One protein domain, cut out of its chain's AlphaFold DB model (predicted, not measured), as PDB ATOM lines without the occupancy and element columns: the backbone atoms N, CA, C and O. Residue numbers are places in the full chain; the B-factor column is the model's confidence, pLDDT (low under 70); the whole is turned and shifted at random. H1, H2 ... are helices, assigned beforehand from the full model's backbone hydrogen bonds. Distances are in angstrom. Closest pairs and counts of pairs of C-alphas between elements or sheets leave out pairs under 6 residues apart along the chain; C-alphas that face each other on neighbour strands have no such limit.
ATOM      1  N   GLY A  64     173.447 154.603 106.482       55.38
ATOM      2  CA  GLY A  64     172.802 153.725 107.450       55.38
ATOM      3  C   GLY A  64     172.743 154.253 108.887       55.38
ATOM      4  O   GLY A  64     172.122 153.599 109.728       55.38
ATOM      5  N   ALA A  65     173.355 155.401 109.211       60.84
ATOM      6  CA  ALA A  65     173.353 155.896 110.588       60.84
ATOM      7  C   ALA A  65     171.951 156.398 110.994       60.84
ATOM      8  O   ALA A  65     171.415 157.316 110.364       60.84
ATOM      9  N   PRO A  66     171.343 155.854 112.067       59.81
ATOM     10  CA  PRO A  66     170.036 156.305 112.550       59.81
ATOM     11  C   PRO A  66     170.050 157.759 113.046       59.81
ATOM     12  O   PRO A  66     168.997 158.389 113.058       59.81
ATOM     13  N   GLU A  67     171.231 158.277 113.392       61.28
ATOM     14  CA  GLU A  67     171.498 159.653 113.834       61.28
ATOM     15  C   GLU A  67     171.640 160.652 112.665       61.28
ATOM     16  O   GLU A  67     171.759 161.856 112.885       61.28
ATOM     17  N   ASN A  68     171.670 160.183 111.408       66.00
ATOM     18  CA  ASN A  68     171.853 161.057 110.250       66.00
ATOM     19  C   ASN A  68     170.665 162.023 110.141       66.00
ATOM     20  O   ASN A  68     169.518 161.596 109.999       66.00
ATOM     21  N   VAL A  69     170.939 163.331 110.185       68.12
ATOM     22  CA  VAL A  69     169.922 164.394 110.172       68.12
ATOM     23  C   VAL A  69     168.979 164.267 108.974       68.12
ATOM     24  O   VAL A  69     167.772 164.455 109.125       68.12
ATOM     25  N   LEU A  70     169.478 163.875 107.799       64.12
ATOM     26  CA  LEU A  70     168.638 163.665 106.616       64.12
ATOM     27  C   LEU A  70     167.733 162.437 106.767       64.12
ATOM     28  O   LEU A  70     166.556 162.488 106.406       64.12
ATOM     29  N   THR A  71     168.239 161.358 107.365       63.72
ATOM     30  CA  THR A  71     167.446 160.164 107.687       63.72
ATOM     31  C   THR A  71     166.383 160.470 108.737       63.72
ATOM     32  O   THR A  71     165.232 160.056 108.590       63.72
ATOM     33  N   LEU A  72     166.729 161.245 109.766       70.56
ATOM     34  CA  LEU A  72     165.794 161.709 110.788       70.56
ATOM     35  C   LEU A  72     164.712 162.608 110.184       70.56
ATOM     36  O   LEU A  72     163.531 162.382 110.437       70.56
ATOM     37  N   ASN A  73     165.083 163.572 109.341       73.88
ATOM     38  CA  ASN A  73     164.134 164.458 108.666       73.88
ATOM     39  C   ASN A  73     163.216 163.683 107.717       73.88
ATOM     40  O   ASN A  73     162.007 163.907 107.723       73.88
ATOM     41  N   ARG A  74     163.745 162.704 106.973       74.50
ATOM     42  CA  ARG A  74     162.938 161.822 106.120       74.50
ATOM     43  C   ARG A  74     161.964 160.967 106.930       74.50
ATOM     44  O   ARG A  74     160.810 160.829 106.531       74.50
ATOM     45  N   ARG A  75     162.393 160.415 108.070       73.25
ATOM     46  CA  ARG A  75     161.511 159.671 108.987       73.25
ATOM     47  C   ARG A  75     160.421 160.573 109.558       73.25
ATOM     48  O   ARG A  75     159.255 160.207 109.499       73.25
ATOM     49  N   ARG A  76     160.780 161.766 110.048       79.50
ATOM     50  CA  ARG A  76     159.827 162.772 110.550       79.50
ATOM     51  C   ARG A  76     158.797 163.145 109.486       79.50
ATOM     52  O   ARG A  76     157.605 163.124 109.771       79.50
ATOM     53  N   PHE A  77     159.243 163.408 108.260       80.38
ATOM     54  CA  PHE A  77     158.354 163.682 107.135       80.38
ATOM     55  C   PHE A  77     157.419 162.502 106.837       80.38
ATOM     56  O   PHE A  77     156.217 162.697 106.674       80.38
ATOM     57  N   GLY A  78     157.942 161.272 106.841       79.44
ATOM     58  CA  GLY A  78     157.136 160.058 106.687       79.44
ATOM     59  C   GLY A  78     156.072 159.901 107.777       79.44
ATOM     60  O   GLY A  78     154.930 159.578 107.465       79.44
ATOM     61  N   HIS A  79     156.411 160.191 109.037       84.31
ATOM     62  CA  HIS A  79     155.451 160.179 110.143       84.31
ATOM     63  C   HIS A  79     154.359 161.238 109.976       84.31
ATOM     64  O   HIS A  79     153.187 160.922 110.145       84.31
ATOM     65  N   LEU A  80     154.716 162.466 109.589       87.12
ATOM     66  CA  LEU A  80     153.736 163.523 109.315       87.12
ATOM     67  C   LEU A  80     152.800 163.140 108.163       87.12
ATOM     68  O   LEU A  80     151.590 163.317 108.266       87.12
ATOM     69  N   CYS A  81     153.345 162.549 107.097       86.25
ATOM     70  CA  CYS A  81     152.547 162.017 105.998       86.25
ATOM     71  C   CYS A  81     151.589 160.912 106.466       86.25
ATOM     72  O   CYS A  81     150.430 160.912 106.069       86.25
ATOM     73  N   ALA A  82     152.034 159.983 107.314       87.12
ATOM     74  CA  ALA A  82     151.156 158.944 107.851       87.12
ATOM     75  C   ALA A  82     150.000 159.551 108.667       87.12
ATOM     76  O   ALA A  82     148.842 159.258 108.391       87.12
ATOM     77  N   THR A  83     150.300 160.487 109.574       89.44
ATOM     78  CA  THR A  83     149.282 161.185 110.373       89.44
ATOM     79  C   THR A  83     148.266 161.923 109.501       89.44
ATOM     80  O   THR A  83     147.068 161.868 109.763       89.44
ATOM     81  N   LEU A  84     148.719 162.613 108.452       89.69
ATOM     82  CA  LEU A  84     147.827 163.305 107.520       89.69
ATOM     83  C   LEU A  84     146.947 162.320 106.737       89.69
ATOM     84  O   LEU A  84     145.753 162.566 106.570       89.69
ATOM     85  N   ALA A  85     147.507 161.191 106.302       90.88
ATOM     86  CA  ALA A  85     146.741 160.151 105.622       90.88
ATOM     87  C   ALA A  85     145.642 159.574 106.529       90.88
ATOM     88  O   ALA A  85     144.495 159.469 106.091       90.88
ATOM     89  N   ASP A  86     145.955 159.308 107.801       91.31
ATOM     90  CA  ASP A  86     144.994 158.828 108.806       91.31
ATOM     91  C   ASP A  86     143.868 159.842 109.081       91.31
ATOM     92  O   ASP A  86     142.760 159.468 109.463       91.31
ATOM     93  N   GLN A  87     144.127 161.132 108.858       87.88
ATOM     94  CA  GLN A  87     143.149 162.216 109.007       87.88
ATOM     95  C   GLN A  87     142.370 162.526 107.720       87.88
ATOM     96  O   GLN A  87     141.574 163.465 107.702       87.88
ATOM     97  N   GLY A  88     142.558 161.737 106.657       89.19
ATOM     98  CA  GLY A  88     141.775 161.840 105.426       89.19
ATOM     99  C   GLY A  88     142.408 162.678 104.316       89.19
ATOM    100  O   GLY A  88     141.702 163.045 103.380       89.19
ATOM    101  N   PHE A  89     143.715 162.956 104.373       88.44
ATOM    102  CA  PHE A  89     144.457 163.571 103.268       88.44
ATOM    103  C   PHE A  89     145.129 162.479 102.416       88.44
ATOM    104  O   PHE A  89     146.223 162.027 102.757       88.44
ATOM    105  N   PRO A  90     144.509 162.003 101.316       82.62
ATOM    106  CA  PRO A  90     145.092 160.949 100.498       82.62
ATOM    107  C   PRO A  90     146.356 161.458  99.795       82.62
ATOM    108  O   PRO A  90     146.321 162.467  99.101       82.62
ATOM    109  N   ARG A  91     147.459 160.714  99.936       87.06
ATOM    110  CA  ARG A  91     148.782 161.026  99.351       87.06
ATOM    111  C   ARG A  91     149.364 162.376  99.813       87.06
ATOM    112  O   ARG A  91     149.698 163.228  98.995       87.06
ATOM    113  N   PRO A  92     149.597 162.555 101.122       84.25
ATOM    114  CA  PRO A  92     150.092 163.821 101.668       84.25
ATOM    115  C   PRO A  92     151.516 164.171 101.213       84.25
ATOM    116  O   PRO A  92     151.910 165.329 101.262       84.25
ATOM    117  N   HIS A  93     152.275 163.192 100.717       83.25
ATOM    118  CA  HIS A  93     153.599 163.404 100.128       83.25
ATOM    119  C   HIS A  93     153.563 164.079  98.745       83.25
ATOM    120  O   HIS A  93     154.608 164.515  98.272       83.25
ATOM    121  N   GLU A  94     152.397 164.145  98.092       88.88
ATOM    122  CA  GLU A  94     152.200 164.839  96.811       88.88
ATOM    123  C   GLU A  94     151.670 166.273  96.995       88.88
ATOM    124  O   GLU A  94     151.515 166.999  96.015       88.88
ATOM    125  N   LEU A  95     151.374 166.690  98.233       80.69
ATOM    126  CA  LEU A  95     150.880 168.036  98.516       80.69
ATOM    127  C   LEU A  95     151.949 169.086  98.213       80.69
ATOM    128  O   LEU A  95     153.146 168.869  98.419       80.69
ATOM    129  N   THR A  96     151.503 170.265  97.781       85.44
ATOM    130  CA  THR A  96     152.392 171.426  97.742       85.44
ATOM    131  C   THR A  96     152.826 171.782  99.164       85.44
ATOM    132  O   THR A  96     152.131 171.483 100.136       85.44
ATOM    133  N   VAL A  97     153.967 172.465  99.309       76.00
ATOM    134  CA  VAL A  97     154.449 172.910 100.630       76.00
ATOM    135  C   VAL A  97     153.398 173.765 101.348       76.00
ATOM    136  O   VAL A  97     153.245 173.664 102.562       76.00
ATOM    137  N   PHE A  98     152.650 174.581 100.599       80.19
ATOM    138  CA  PHE A  98     151.577 175.404 101.149       80.19
ATOM    139  C   PHE A  98     150.424 174.548 101.690       80.19
ATOM    140  O   PHE A  98     150.064 174.687 102.856       80.19
ATOM    141  N   ASP A  99     149.902 173.622 100.882       79.62
ATOM    142  CA  ASP A  99     148.776 172.762 101.273       79.62
ATOM    143  C   ASP A  99     149.145 171.825 102.428       79.62
ATOM    144  O   ASP A  99     148.340 171.577 103.326       79.62
ATOM    145  N   PHE A 100     150.386 171.333 102.434       84.69
ATOM    146  CA  PHE A 100     150.912 170.489 103.499       84.69
ATOM    147  C   PHE A 100     150.963 171.234 104.839       84.69
ATOM    148  O   PHE A 100     150.485 170.715 105.848       84.69
ATOM    149  N   ASN A 101     151.487 172.466 104.851       84.06
ATOM    150  CA  ASN A 101     151.523 173.291 106.061       84.06
ATOM    151  C   ASN A 101     150.113 173.666 106.532       84.06
ATOM    152  O   ASN A 101     149.816 173.525 107.713       84.06
ATOM    153  N   ALA A 102     149.216 174.039 105.613       87.69
ATOM    154  CA  ALA A 102     147.827 174.342 105.950       87.69
ATOM    155  C   ALA A 102     147.102 173.138 106.586       87.69
ATOM    156  O   ALA A 102     146.342 173.299 107.541       87.69
ATOM    157  N   ALA A 103     147.356 171.921 106.093       85.56
ATOM    158  CA  ALA A 103     146.790 170.700 106.662       85.56
ATOM    159  C   ALA A 103     147.348 170.392 108.063       85.56
ATOM    160  O   ALA A 103     146.595 169.983 108.949       85.56
ATOM    161  N   ILE A 104     148.647 170.620 108.286       89.25
ATOM    162  CA  ILE A 104     149.262 170.496 109.615       89.25
ATOM    163  C   ILE A 104     148.659 171.508 110.593       89.25
ATOM    164  O   ILE A 104     148.265 171.110 111.689       89.25
ATOM    165  N   ASP A 105     148.541 172.777 110.202       89.69
ATOM    166  CA  ASP A 105     147.971 173.833 111.046       89.69
ATOM    167  C   ASP A 105     146.517 173.523 111.415       89.69
ATOM    168  O   ASP A 105     146.131 173.609 112.583       89.69
ATOM    169  N   TYR A 106     145.720 173.062 110.446       88.31
ATOM    170  CA  TYR A 106     144.353 172.609 110.691       88.31
ATOM    171  C   TYR A 106     144.291 171.486 111.737       88.31
ATOM    172  O   TYR A 106     143.475 171.542 112.658       88.31
ATOM    173  N   LEU A 107     145.157 170.471 111.630       87.56
ATOM    174  CA  LEU A 107     145.208 169.385 112.613       87.56
ATOM    175  C   LEU A 107     145.694 169.856 113.983       87.56
ATOM    176  O   LEU A 107     145.187 169.382 115.001       87.56
ATOM    177  N   ALA A 108     146.647 170.786 114.025       87.38
ATOM    178  CA  ALA A 108     147.121 171.373 115.270       87.38
ATOM    179  C   ALA A 108     145.988 172.117 115.996       87.38
ATOM    180  O   ALA A 108     145.811 171.927 117.197       87.38
ATOM    181  N   GLU A 109     145.177 172.897 115.279       88.38
ATOM    182  CA  GLU A 109     144.013 173.592 115.845       88.38
ATOM    183  C   GLU A 109     142.881 172.632 116.242       88.38
ATOM    184  O   GLU A 109     142.299 172.753 117.325       88.38
ATOM    185  N   LYS A 110     142.607 171.610 115.422       84.25
ATOM    186  CA  LYS A 110     141.627 170.559 115.738       84.25
ATOM    187  C   LYS A 110     141.993 169.801 117.021       84.25
ATOM    188  O   LYS A 110     141.119 169.502 117.823       84.25
ATOM    189  N   ASN A 111     143.277 169.523 117.245       81.38
ATOM    190  CA  ASN A 111     143.741 168.820 118.445       81.38
ATOM    191  C   ASN A 111     143.793 169.707 119.699       81.38
ATOM    192  O   ASN A 111     143.790 169.176 120.801       81.38
ATOM    193  N   LYS A 112     143.837 171.040 119.564       81.00
ATOM    194  CA  LYS A 112     143.700 171.967 120.706       81.00
ATOM    195  C   LYS A 112     142.262 172.073 121.218       81.00
ATOM    196  O   LYS A 112     142.048 172.538 122.333       81.00
ATOM    197  N   THR A 113     141.291 171.726 120.377       62.66
ATOM    198  CA  THR A 113     139.853 171.861 120.648       62.66
ATOM    199  C   THR A 113     139.176 170.540 121.035       62.66
ATOM    200  O   THR A 113     137.984 170.554 121.345       62.66
ATOM    201  N   ALA A 114     139.927 169.432 121.045       55.59
ATOM    202  CA  ALA A 114     139.521 168.110 121.530       55.59
ATOM    203  C   ALA A 114     139.997 167.881 122.972       55.59
ATOM    204  O   ALA A 114     139.246 167.225 123.727       55.59
TER     205      ALA A 114
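What this domain is: This is residues 64 to 114 of the 114 residues of an uncharacterized protein of Hymenobacter nivis (UniProt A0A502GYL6). Two helices make a loose, lopsided T: the end of the longer one, H1, comes near the middle of H2, which runs across it, and a loop, residues 87 to 96, joins them. Two stretches stick out as free arms: residues 67 to 74, of which 69 to 74 belong to H1, and residues 108 to 114, of which 108 to 112 belong to H2. The printed part has 51 residues, with H1 then H2 along the chain and no named strand, and its class is all helix. It is loose, with a radius of gyration of the C-alphas of 12.5 A, and spans 38 by 24 by 18 A.

How they stand to each other: H1, residues 69 to 86, and H2, residues 97 to 112, are close but not clearly touching; their closest C-alphas, of Leu 84 and Ala 103, are 7.5 A apart. They run the same way at a steep tilt of 65 degrees. In both helices every O i to N i+4 pair is within hydrogen-bond range.

Where its parts are: H1 is 25.6 A long from C-alpha 69 at (169.922, 164.394, 110.172). H2 is 22.8 A long and ends at C-alpha 112 at (143.700, 171.967, 120.706).

The domain as a whole: The C-alphas farthest apart, of Gly 64 and Thr 113, are 39.9 A apart. The printed part has no cut, and the link is short. The pLDDT is under 70 at residues 64 to 71 and 113 to 114.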